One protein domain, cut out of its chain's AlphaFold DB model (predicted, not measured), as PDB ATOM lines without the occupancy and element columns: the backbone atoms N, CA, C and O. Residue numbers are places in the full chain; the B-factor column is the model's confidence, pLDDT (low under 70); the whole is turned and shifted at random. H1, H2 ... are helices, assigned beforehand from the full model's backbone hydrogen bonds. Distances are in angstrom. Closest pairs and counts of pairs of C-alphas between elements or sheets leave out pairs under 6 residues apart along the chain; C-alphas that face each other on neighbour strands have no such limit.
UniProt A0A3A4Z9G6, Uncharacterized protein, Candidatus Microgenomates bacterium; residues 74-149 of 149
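This is residues 74 to 149 of the 149 residues of an uncharacterized protein of Candidatus Microgenomates bacterium (UniProt A0A3A4Z9G6). A long helix, H4, runs out as an arm from a compact body made of H1, H2, H3 and its own first part; residues 132 to 149 stick out. The printed part has 76 residues, 66 of them in four named helices, H1 to H4 in chain order, with no named strand; its class is all helix, the helix packing is mostly crossed, and the whole is loose, with a radius of gyration of the C-alphas of 15.2 A and spans of 50 by 27 by 27 A.

H4, residues 121 to 147, 39.0 A long, ends at C-alpha 147 (-66.013, 53.060, 16.435). H1, residues 74 to 91, 25.9 A, begins at C-alpha 74 (-52.139, 42.779, 55.521). H3 is residues 107 to 119, 18.7 A; H2 is residues 96 to 103.

H1, with residues 84 to 88 alone, touches H4, only just about perpendicular at 71 degrees; closest C-alphas Lys 88 and Leu 127, 6.8 A. H3 and H4 only just touch, only at the corner, with 3 pairs of C-alphas within 8 A; closest Ile 117 and Phe 123, 5.2 A. H1 and H2 form a hairpin; closest C-alphas Lys 82 and Leu 103, 6.4 A. H2 and H4 are apart. Every O i to N i+4 pair is within hydrogen-bond range in H1, H2 and H4, and 8 of 9 in H3.

The printed part has no cut, its links are tight, and pLDDT is under 70 at residues 136, 139, 148 and 149.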
ATOM      1  N   GLU A  74     -52.807  42.078  56.617       85.44
ATOM      2  CA  GLU A  74     -52.139  42.779  55.521       85.44
ATOM      3  C   GLU A  74     -51.012  41.922  54.909       85.44
ATOM      4  O   GLU A  74     -50.894  41.800  53.688       85.44
ATOM      5  N   ALA A  75     -50.224  41.244  55.749       81.88
ATOM      6  CA  ALA A  75     -49.136  40.379  55.303       81.88
ATOM      7  C   ALA A  75     -49.621  39.194  54.448       81.88
ATOM      8  O   ALA A  75     -48.996  38.872  53.432       81.88
ATOM      9  N   GLU A  76     -50.728  38.553  54.828       82.06
ATOM     10  CA  GLU A  76     -51.323  37.437  54.084       82.06
ATOM     11  C   GLU A  76     -51.891  37.901  52.747       82.06
ATOM     12  O   GLU A  76     -51.597  37.295  51.713       82.06
ATOM     13  N   LEU A  77     -52.623  39.017  52.754       85.50
ATOM     14  CA  LEU A  77     -53.182  39.616  51.548       85.50
ATOM     15  C   LEU A  77     -52.082  39.918  50.520       85.50
ATOM     16  O   LEU A  77     -52.155  39.476  49.370       85.50
ATOM     17  N   PHE A  78     -51.007  40.593  50.942       85.12
ATOM     18  CA  PHE A  78     -49.872  40.878  50.061       85.12
ATOM     19  C   PHE A  78     -49.115  39.621  49.633       85.12
ATOM     20  O   PHE A  78     -48.593  39.576  48.518       85.12
ATOM     21  N   SER A  79     -49.035  38.599  50.488       85.50
ATOM     22  CA  SER A  79     -48.408  37.323  50.135       85.50
ATOM     23  C   SER A  79     -49.156  36.643  48.987       85.50
ATOM     24  O   SER A  79     -48.538  36.279  47.983       85.50
ATOM     25  N   ILE A  80     -50.486  36.548  49.078       88.69
ATOM     26  CA  ILE A  80     -51.336  35.981  48.021       88.69
ATOM     27  C   ILE A  80     -51.210  36.811  46.738       88.69
ATOM     28  O   ILE A  80     -50.924  36.253  45.676       88.69
ATOM     29  N   ALA A  81     -51.315  38.140  46.838       89.12
ATOM     30  CA  ALA A  81     -51.183  39.039  45.693       89.12
ATOM     31  C   ALA A  81     -49.829  38.879  44.975       89.12
ATOM     32  O   ALA A  81     -49.771  38.798  43.747       89.12
ATOM     33  N   LYS A  82     -48.725  38.757  45.727       89.81
ATOM     34  CA  LYS A  82     -47.392  38.519  45.154       89.81
ATOM     35  C   LYS A  82     -47.305  37.179  44.433       89.81
ATOM     36  O   LYS A  82     -46.674  37.129  43.384       89.81
ATOM     37  N   ARG A  83     -47.923  36.107  44.944       94.12
ATOM     38  CA  ARG A  83     -47.925  34.794  44.267       94.12
ATOM     39  C   ARG A  83     -48.632  34.865  42.912       94.12
ATOM     40  O   ARG A  83     -48.083  34.373  41.928       94.12
ATOM     41  N   ILE A  84     -49.784  35.534  42.853       93.25
ATOM     42  CA  ILE A  84     -50.523  35.772  41.603       93.25
ATOM     43  C   ILE A  84     -49.671  36.599  40.630       93.25
ATOM     44  O   ILE A  84     -49.515  36.230  39.468       93.25
ATOM     45  N   ALA A  85     -49.046  37.679  41.109       92.25
ATOM     46  CA  ALA A  85     -48.190  38.530  40.284       92.25
ATOM     47  C   ALA A  85     -46.937  37.801  39.765       92.25
ATOM     48  O   ALA A  85     -46.553  38.002  38.615       92.25
ATOM     49  N   VAL A  86     -46.313  36.932  40.574       94.31
ATOM     50  CA  VAL A  86     -45.211  36.066  40.119       94.31
ATOM     51  C   VAL A  86     -45.690  35.180  38.974       94.31
ATOM     52  O   VAL A  86     -45.022  35.133  37.946       94.31
ATOM     53  N   ALA A  87     -46.843  34.519  39.117       94.94
ATOM     54  CA  ALA A  87     -47.368  33.639  38.075       94.94
ATOM     55  C   ALA A  87     -47.649  34.388  36.767       94.94
ATOM     56  O   ALA A  87     -47.207  33.952  35.704       94.94
ATOM     57  N   LYS A  88     -48.280  35.565  36.858       95.31
ATOM     58  CA  LYS A  88     -48.487  36.469  35.719       95.31
ATOM     59  C   LYS A  88     -47.172  36.826  35.026       95.31
ATOM     60  O   LYS A  88     -47.056  36.683  33.817       95.31
ATOM     61  N   TYR A  89     -46.171  37.273  35.781       96.19
ATOM     62  CA  TYR A  89     -44.900  37.713  35.203       96.19
ATOM     63  C   TYR A  89     -44.075  36.574  34.605       96.19
ATOM     64  O   TYR A  89     -43.428  36.781  33.583       96.19
ATOM     65  N   LEU A  90     -44.118  35.380  35.200       95.88
ATOM     66  CA  LEU A  90     -43.507  34.190  34.606       95.88
ATOM     67  C   LEU A  90     -44.162  33.854  33.263       95.88
ATOM     68  O   LEU A  90     -43.464  33.592  32.288       95.88
ATOM     69  N   LYS A  91     -45.496  33.926  33.191       94.50
ATOM     70  CA  LYS A  91     -46.249  33.712  31.950       94.50
ATOM     71  C   LYS A  91     -45.955  34.782  30.890       94.50
ATOM     72  O   LYS A  91     -45.884  34.460  29.710       94.50
ATOM     73  N   GLU A  92     -45.725  36.025  31.309       93.81
ATOM     74  CA  GLU A  92     -45.302  37.144  30.449       93.81
ATOM     75  C   GLU A  92     -43.813  37.084  30.043       93.81
ATOM     76  O   GLU A  92     -43.344  37.955  29.313       93.81
ATOM     77  N   GLY A  93     -43.061  36.070  30.488       96.25
ATOM     78  CA  GLY A  93     -41.670  35.845  30.088       96.25
ATOM     79  C   GLY A  93     -40.633  36.684  30.839       96.25
ATOM     80  O   GLY A  93     -39.484  36.758  30.404       96.25
ATOM     81  N   LEU A  94     -40.996  37.314  31.962       97.12
ATOM     82  CA  LEU A  94     -40.036  38.073  32.767       97.12
ATOM     83  C   LEU A  94     -39.009  37.140  33.414       97.12
ATOM     84  O   LEU A  94     -39.333  36.056  33.908       97.12
ATOM     85  N   SER A  95     -37.764  37.608  33.501       96.69
ATOM     86  CA  SER A  95     -36.705  36.855  34.167       96.69
ATOM     87  C   SER A  95     -36.900  36.818  35.686       96.69
ATOM     88  O   SER A  95     -37.472  37.719  36.311       96.69
ATOM     89  N   TYR A  96     -36.328  35.799  36.328       94.81
ATOM     90  CA  TYR A  96     -36.369  35.646  37.786       94.81
ATOM     91  C   TYR A  96     -35.809  36.877  38.508       94.81
ATOM     92  O   TYR A  96     -36.335  37.300  39.538       94.81
ATOM     93  N   THR A  97     -34.749  37.476  37.965       96.19
ATOM     94  CA  THR A  97     -34.109  38.666  38.536       96.19
ATOM     95  C   THR A  97     -35.053  39.865  38.534       96.19
ATOM     96  O   THR A  97     -35.160  40.567  39.544       96.19
ATOM     97  N   GLU A  98     -35.784  40.076  37.440       96.94
ATOM     98  CA  GLU A  98     -36.765  41.157  37.335       96.94
ATOM     99  C   GLU A  98     -37.930  40.952  38.300       96.94
ATOM    100  O   GLU A  98     -38.286  41.875  39.037       96.94
ATOM    101  N   ILE A  99     -38.471  39.733  38.361       95.12
ATOM    102  CA  ILE A  99     -39.587  39.381  39.247       95.12
ATOM    103  C   ILE A  99     -39.204  39.618  40.708       95.12
ATOM    104  O   ILE A  99     -39.931  40.288  41.447       95.12
ATOM    105  N   LYS A 100     -38.022  39.151  41.127       94.69
ATOM    106  CA  LYS A 100     -37.505  39.390  42.481       94.69
ATOM    107  C   LYS A 100     -37.373  40.878  42.785       94.69
ATOM    108  O   LYS A 100     -37.772  41.321  43.862       94.69
ATOM    109  N   LYS A 101     -36.818  41.656  41.850       93.94
ATOM    110  CA  LYS A 101     -36.603  43.098  42.030       93.94
ATOM    111  C   LYS A 101     -37.928  43.849  42.170       93.94
ATOM    112  O   LYS A 101     -38.020  44.708  43.052       93.94
ATOM    113  N   LYS A 102     -38.921  43.513  41.337       93.19
ATOM    114  CA  LYS A 102     -40.253  44.133  41.322       93.19
ATOM    115  C   LYS A 102     -41.079  43.761  42.551       93.19
ATOM    116  O   LYS A 102     -41.590  44.643  43.226       93.19
ATOM    117  N   LEU A 103     -41.172  42.471  42.870       90.38
ATOM    118  CA  LEU A 103     -42.093  41.967  43.898       90.38
ATOM    119  C   LEU A 103     -41.459  41.807  45.285       90.38
ATOM    120  O   LEU A 103     -42.159  41.509  46.257       90.38
ATOM    121  N   LYS A 104     -40.139  42.016  45.396       93.00
ATOM    122  CA  LYS A 104     -39.365  41.829  46.635       93.00
ATOM    123  C   LYS A 104     -39.574  40.425  47.214       93.00
ATOM    124  O   LYS A 104     -39.895  40.265  48.390       93.00
ATOM    125  N   VAL A 105     -39.428  39.414  46.359       89.06
ATOM    126  CA  VAL A 105     -39.532  37.987  46.711       89.06
ATOM    127  C   VAL A 105     -38.185  37.283  46.536       89.06
ATOM    128  O   VAL A 105     -37.287  37.787  45.858       89.06
ATOM    129  N   SER A 106     -38.027  36.117  47.164       91.31
ATOM    130  CA  SER A 106     -36.804  35.312  47.057       91.31
ATOM    131  C   SER A 106     -36.771  34.495  45.758       91.31
ATOM    132  O   SER A 106     -37.818  34.226  45.172       91.31
ATOM    133  N   SER A 107     -35.580  34.051  45.324       91.00
ATOM    134  CA  SER A 107     -35.471  33.120  44.183       91.00
ATOM    135  C   SER A 107     -36.246  31.828  44.441       91.00
ATOM    136  O   SER A 107     -36.950  31.365  43.555       91.00
ATOM    137  N   ALA A 108     -36.165  31.296  45.666       90.56
ATOM    138  CA  ALA A 108     -36.868  30.078  46.059       90.56
ATOM    139  C   ALA A 108     -38.388  30.226  45.906       90.56
ATOM    140  O   ALA A 108     -39.049  29.318  45.416       90.56
ATOM    141  N   THR A 109     -38.933  31.398  46.244       90.50
ATOM    142  CA  THR A 109     -40.354  31.701  46.041       90.50
ATOM    143  C   THR A 109     -40.719  31.660  44.558       90.50
ATOM    144  O   THR A 109     -41.699  31.016  44.204       90.50
ATOM    145  N   VAL A 110     -39.939  32.306  43.685       94.38
ATOM    146  CA  VAL A 110     -40.210  32.305  42.235       94.38
ATOM    147  C   VAL A 110     -40.140  30.886  41.665       94.38
ATOM    148  O   VAL A 110     -41.062  30.474  40.969       94.38
ATOM    149  N   SER A 111     -39.110  30.113  42.030       94.50
ATOM    150  CA  SER A 111     -38.975  28.703  41.641       94.50
ATOM    151  C   SER A 111     -40.161  27.852  42.095       94.50
ATOM    152  O   SER A 111     -40.673  27.045  41.324       94.50
ATOM    153  N   GLN A 112     -40.625  28.038  43.334       93.75
ATOM    154  CA  GLN A 112     -41.771  27.302  43.857       93.75
ATOM    155  C   GLN A 112     -43.038  27.615  43.058       93.75
ATOM    156  O   GLN A 112     -43.738  26.692  42.656       93.75
ATOM    157  N   ILE A 113     -43.315  28.893  42.777       94.38
ATOM    158  CA  ILE A 113     -44.487  29.268  41.974       94.38
ATOM    159  C   ILE A 113     -44.374  28.730  40.543       94.38
ATOM    160  O   ILE A 113     -45.353  28.210  40.025       94.38
ATOM    161  N   GLN A 114     -43.189  28.768  39.925       96.25
ATOM    162  CA  GLN A 114     -42.969  28.167  38.606       96.25
ATOM    163  C   GLN A 114     -43.335  26.677  38.577       96.25
ATOM    164  O   GLN A 114     -43.959  26.219  37.622       96.25
ATOM    165  N   SER A 115     -42.955  25.931  39.616       95.25
ATOM    166  CA  SER A 115     -43.325  24.522  39.750       95.25
ATOM    167  C   SER A 115     -44.829  24.349  39.968       95.25
ATOM    168  O   SER A 115     -45.435  23.509  39.312       95.25
ATOM    169  N   GLN A 116     -45.452  25.175  40.817       94.81
ATOM    170  CA  GLN A 116     -46.897  25.120  41.071       94.81
ATOM    171  C   GLN A 116     -47.725  25.429  39.825       94.81
ATOM    172  O   GLN A 116     -48.742  24.789  39.613       94.81
ATOM    173  N   ILE A 117     -47.280  26.338  38.956       95.50
ATOM    174  CA  ILE A 117     -47.957  26.583  37.675       95.50
ATOM    175  C   ILE A 117     -48.073  25.290  36.861       95.50
ATOM    176  O   ILE A 117     -49.075  25.081  36.194       95.50
ATOM    177  N   GLN A 118     -47.080  24.402  36.920       92.50
ATOM    178  CA  GLN A 118     -47.087  23.159  36.146       92.50
ATOM    179  C   GLN A 118     -47.889  22.033  36.809       92.50
ATOM    180  O   GLN A 118     -48.320  21.120  36.113       92.50
ATOM    181  N   THR A 119     -48.065  22.068  38.133       94.00
ATOM    182  CA  THR A 119     -48.574  20.921  38.906       94.00
ATOM    183  C   THR A 119     -49.886  21.177  39.641       94.00
ATOM    184  O   THR A 119     -50.597  20.223  39.942       94.00
ATOM    185  N   ASP A 120     -50.221  22.433  39.934       93.50
ATOM    186  CA  ASP A 120     -51.381  22.827  40.733       93.50
ATOM    187  C   ASP A 120     -52.487  23.403  39.823       93.50
ATOM    188  O   ASP A 120     -52.314  24.489  39.252       93.50
ATOM    189  N   PRO A 121     -53.647  22.724  39.700       93.56
ATOM    190  CA  PRO A 121     -54.781  23.205  38.909       93.56
ATOM    191  C   PRO A 121     -55.262  24.607  39.309       93.56
ATOM    192  O   PRO A 121     -55.767  25.349  38.469       93.56
ATOM    193  N   GLY A 122     -55.070  25.012  40.569       91.00
ATOM    194  CA  GLY A 122     -55.441  26.344  41.034       91.00
ATOM    195  C   GLY A 122     -54.681  27.455  40.308       91.00
ATOM    196  O   GLY A 122     -55.258  28.499  40.005       91.00
ATOM    197  N   PHE A 123     -53.409  27.234  39.959       92.44
ATOM    198  CA  PHE A 123     -52.639  28.214  39.189       92.44
ATOM    199  C   PHE A 123     -53.070  28.290  37.725       92.44
ATOM    200  O   PHE A 123     -52.974  29.369  37.141       92.44
ATOM    201  N   GLN A 124     -53.587  27.199  37.157       93.12
ATOM    202  CA  GLN A 124     -54.170  27.225  35.814       93.12
ATOM    203  C   GLN A 124     -55.408  28.123  35.784       93.12
ATOM    204  O   GLN A 124     -55.454  29.060  34.994       93.12
ATOM    205  N   ILE A 125     -56.322  27.960  36.749       92.62
ATOM    206  CA  ILE A 125     -57.513  28.819  36.881       92.62
ATOM    207  C   ILE A 125     -57.121  30.298  37.037       92.62
ATOM    208  O   ILE A 125     -57.739  31.184  36.443       92.62
ATOM    209  N   VAL A 126     -56.091  30.591  37.840       91.06
ATOM    210  CA  VAL A 126     -55.588  31.966  38.016       91.06
ATOM    211  C   VAL A 126     -55.088  32.547  36.693       91.06
ATOM    212  O   VAL A 126     -55.435  33.680  36.361       91.06
ATOM    213  N   LEU A 127     -54.281  31.796  35.942       93.75
ATOM    214  CA  LEU A 127     -53.726  32.254  34.668       93.75
ATOM    215  C   LEU A 127     -54.813  32.446  33.606       93.75
ATOM    216  O   LEU A 127     -54.818  33.480  32.943       93.75
ATOM    217  N   GLU A 128     -55.766  31.521  33.503       93.31
ATOM    218  CA  GLU A 128     -56.914  31.620  32.592       93.31
ATOM    219  C   GLU A 128     -57.745  32.883  32.852       93.31
ATOM    220  O   GLU A 128     -58.098  33.612  31.920       93.31
ATOM    221  N   LYS A 129     -58.021  33.196  34.127       88.31
ATOM    222  CA  LYS A 129     -58.733  34.429  34.499       88.31
ATOM    223  C   LYS A 129     -57.957  35.679  34.093       88.31
ATOM    224  O   LYS A 129     -58.547  36.602  33.543       88.31
ATOM    225  N   ILE A 130     -56.644  35.704  34.323       88.44
ATOM    226  CA  ILE A 130     -55.795  36.841  33.935       88.44
ATOM    227  C   ILE A 130     -55.793  37.029  32.415       88.44
ATOM    228  O   ILE A 130     -55.932  38.156  31.944       88.44
ATOM    229  N   GLU A 131     -55.645  35.951  31.644       89.25
ATOM    230  CA  GLU A 131     -55.663  36.014  30.179       89.25
ATOM    231  C   GLU A 131     -57.014  36.506  29.644       89.25
ATOM    232  O   GLU A 131     -57.045  37.341  28.738       89.25
ATOM    233  N   THR A 132     -58.119  36.046  30.239       85.00
ATOM    234  CA  THR A 132     -59.480  36.455  29.862       85.00
ATOM    235  C   THR A 132     -59.692  37.957  30.055       85.00
ATOM    236  O   THR A 132     -60.151  38.632  29.134       85.00
ATOM    237  N   GLU A 133     -59.298  38.506  31.207       78.81
ATOM    238  CA  GLU A 133     -59.399  39.947  31.483       78.81
ATOM    239  C   GLU A 133     -58.513  40.768  30.533       78.81
ATOM    240  O   GLU A 133     -58.962  41.741  29.929       78.81
ATOM    241  N   GLN A 134     -57.268  40.334  30.298       79.81
ATOM    242  CA  GLN A 134     -56.379  41.004  29.340       79.81
ATOM    243  C   GLN A 134     -56.944  40.999  27.917       79.81
ATOM    244  O   GLN A 134     -56.734  41.947  27.154       79.81
ATOM    245  N   TRP A 135     -57.616  39.918  27.527       71.12
ATOM    246  CA  TRP A 135     -58.290  39.822  26.242       71.12
ATOM    247  C   TRP A 135     -59.466  40.798  26.172       71.12
ATOM    248  O   TRP A 135     -59.542  41.567  25.213       71.12
ATOM    249  N   ALA A 136     -60.318  40.840  27.199       67.31
ATOM    250  CA  ALA A 136     -61.434  41.779  27.288       67.31
ATOM    251  C   ALA A 136     -60.967  43.241  27.182       67.31
ATOM    252  O   ALA A 136     -61.456  43.979  26.326       67.31
ATOM    253  N   GLU A 137     -59.938  43.634  27.942       78.19
ATOM    254  CA  GLU A 137     -59.353  44.981  27.881       78.19
ATOM    255  C   GLU A 137     -58.806  45.327  26.484       78.19
ATOM    256  O   GLU A 137     -58.948  46.457  26.003       78.19
ATOM    257  N   LYS A 138     -58.158  44.369  25.805       73.81
ATOM    258  CA  LYS A 138     -57.636  44.566  24.441       73.81
ATOM    259  C   LYS A 138     -58.764  44.769  23.431       73.81
ATOM    260  O   LYS A 138     -58.629  45.609  22.543       73.81
ATOM    261  N   TRP A 139     -59.852  44.012  23.544       62.56
ATOM    262  CA  TRP A 139     -61.008  44.150  22.659       62.56
ATOM    263  C   TRP A 139     -61.778  45.439  22.902       62.56
ATOM    264  O   TRP A 139     -62.147  46.098  21.935       62.56
ATOM    265  N   GLU A 140     -61.941  45.856  24.157       73.31
ATOM    266  CA  GLU A 140     -62.553  47.144  24.486       73.31
ATOM    267  C   GLU A 140     -61.780  48.305  23.841       73.31
ATOM    268  O   GLU A 140     -62.380  49.183  23.217       73.31
ATOM    269  N   LYS A 141     -60.442  48.282  23.919       77.94
ATOM    270  CA  LYS A 141     -59.582  49.276  23.257       77.94
ATOM    271  C   LYS A 141     -59.764  49.270  21.739       77.94
ATOM    272  O   LYS A 141     -60.009  50.326  21.166       77.94
ATOM    273  N   LYS A 142     -59.737  48.095  21.100       70.25
ATOM    274  CA  LYS A 142     -59.948  47.968  19.646       70.25
ATOM    275  C   LYS A 142     -61.320  48.472  19.202       70.25
ATOM    276  O   LYS A 142     -61.415  49.154  18.191       70.25
ATOM    277  N   ILE A 143     -62.385  48.163  19.944       71.50
ATOM    278  CA  ILE A 143     -63.738  48.648  19.638       71.50
ATOM    279  C   ILE A 143     -63.778  50.178  19.735       71.50
ATOM    280  O   ILE A 143     -64.283  50.827  18.823       71.50
ATOM    281  N   LYS A 144     -63.187  50.773  20.780       76.56
ATOM    282  CA  LYS A 144     -63.080  52.238  20.899       76.56
ATOM    283  C   LYS A 144     -62.278  52.861  19.752       76.56
ATOM    284  O   LYS A 144     -62.654  53.920  19.272       76.56
ATOM    285  N   GLU A 145     -61.216  52.215  19.281       77.00
ATOM    286  CA  GLU A 145     -60.423  52.694  18.137       77.00
ATOM    287  C   GLU A 145     -61.174  52.593  16.798       77.00
ATOM    288  O   GLU A 145     -61.017  53.457  15.939       77.00
ATOM    289  N   ILE A 146     -61.996  51.553  16.616       72.12
ATOM    290  CA  ILE A 146     -62.755  51.306  15.379       72.12
ATOM    291  C   ILE A 146     -63.994  52.204  15.288       72.12
ATOM    292  O   ILE A 146     -64.293  52.725  14.215       72.12
ATOM    293  N   PHE A 147     -64.714  52.377  16.397       70.44
ATOM    294  CA  PHE A 147     -66.013  53.060  16.435       70.44
ATOM    295  C   PHE A 147     -65.968  54.444  17.098       70.44
ATOM    296  O   PHE A 147     -66.983  55.126  17.143       70.44
ATOM    297  N   GLY A 148     -64.815  54.862  17.626       57.81
ATOM    298  CA  GLY A 148     -64.599  56.182  18.230       57.81
ATOM    299  C   GLY A 148     -64.120  57.261  17.253       57.81
ATOM    300  O   GLY A 148     -63.488  58.218  17.697       57.81
ATOM    301  N   LYS A 149     -64.377  57.097  15.948       48.75
ATOM    302  CA  LYS A 149     -64.316  58.184  14.960       48.75
ATOM    303  C   LYS A 149     -65.699  58.772  14.735       48.75
ATOM    304  O   LYS A 149     -66.643  57.967  14.596       48.75
TER     305      LYS A 149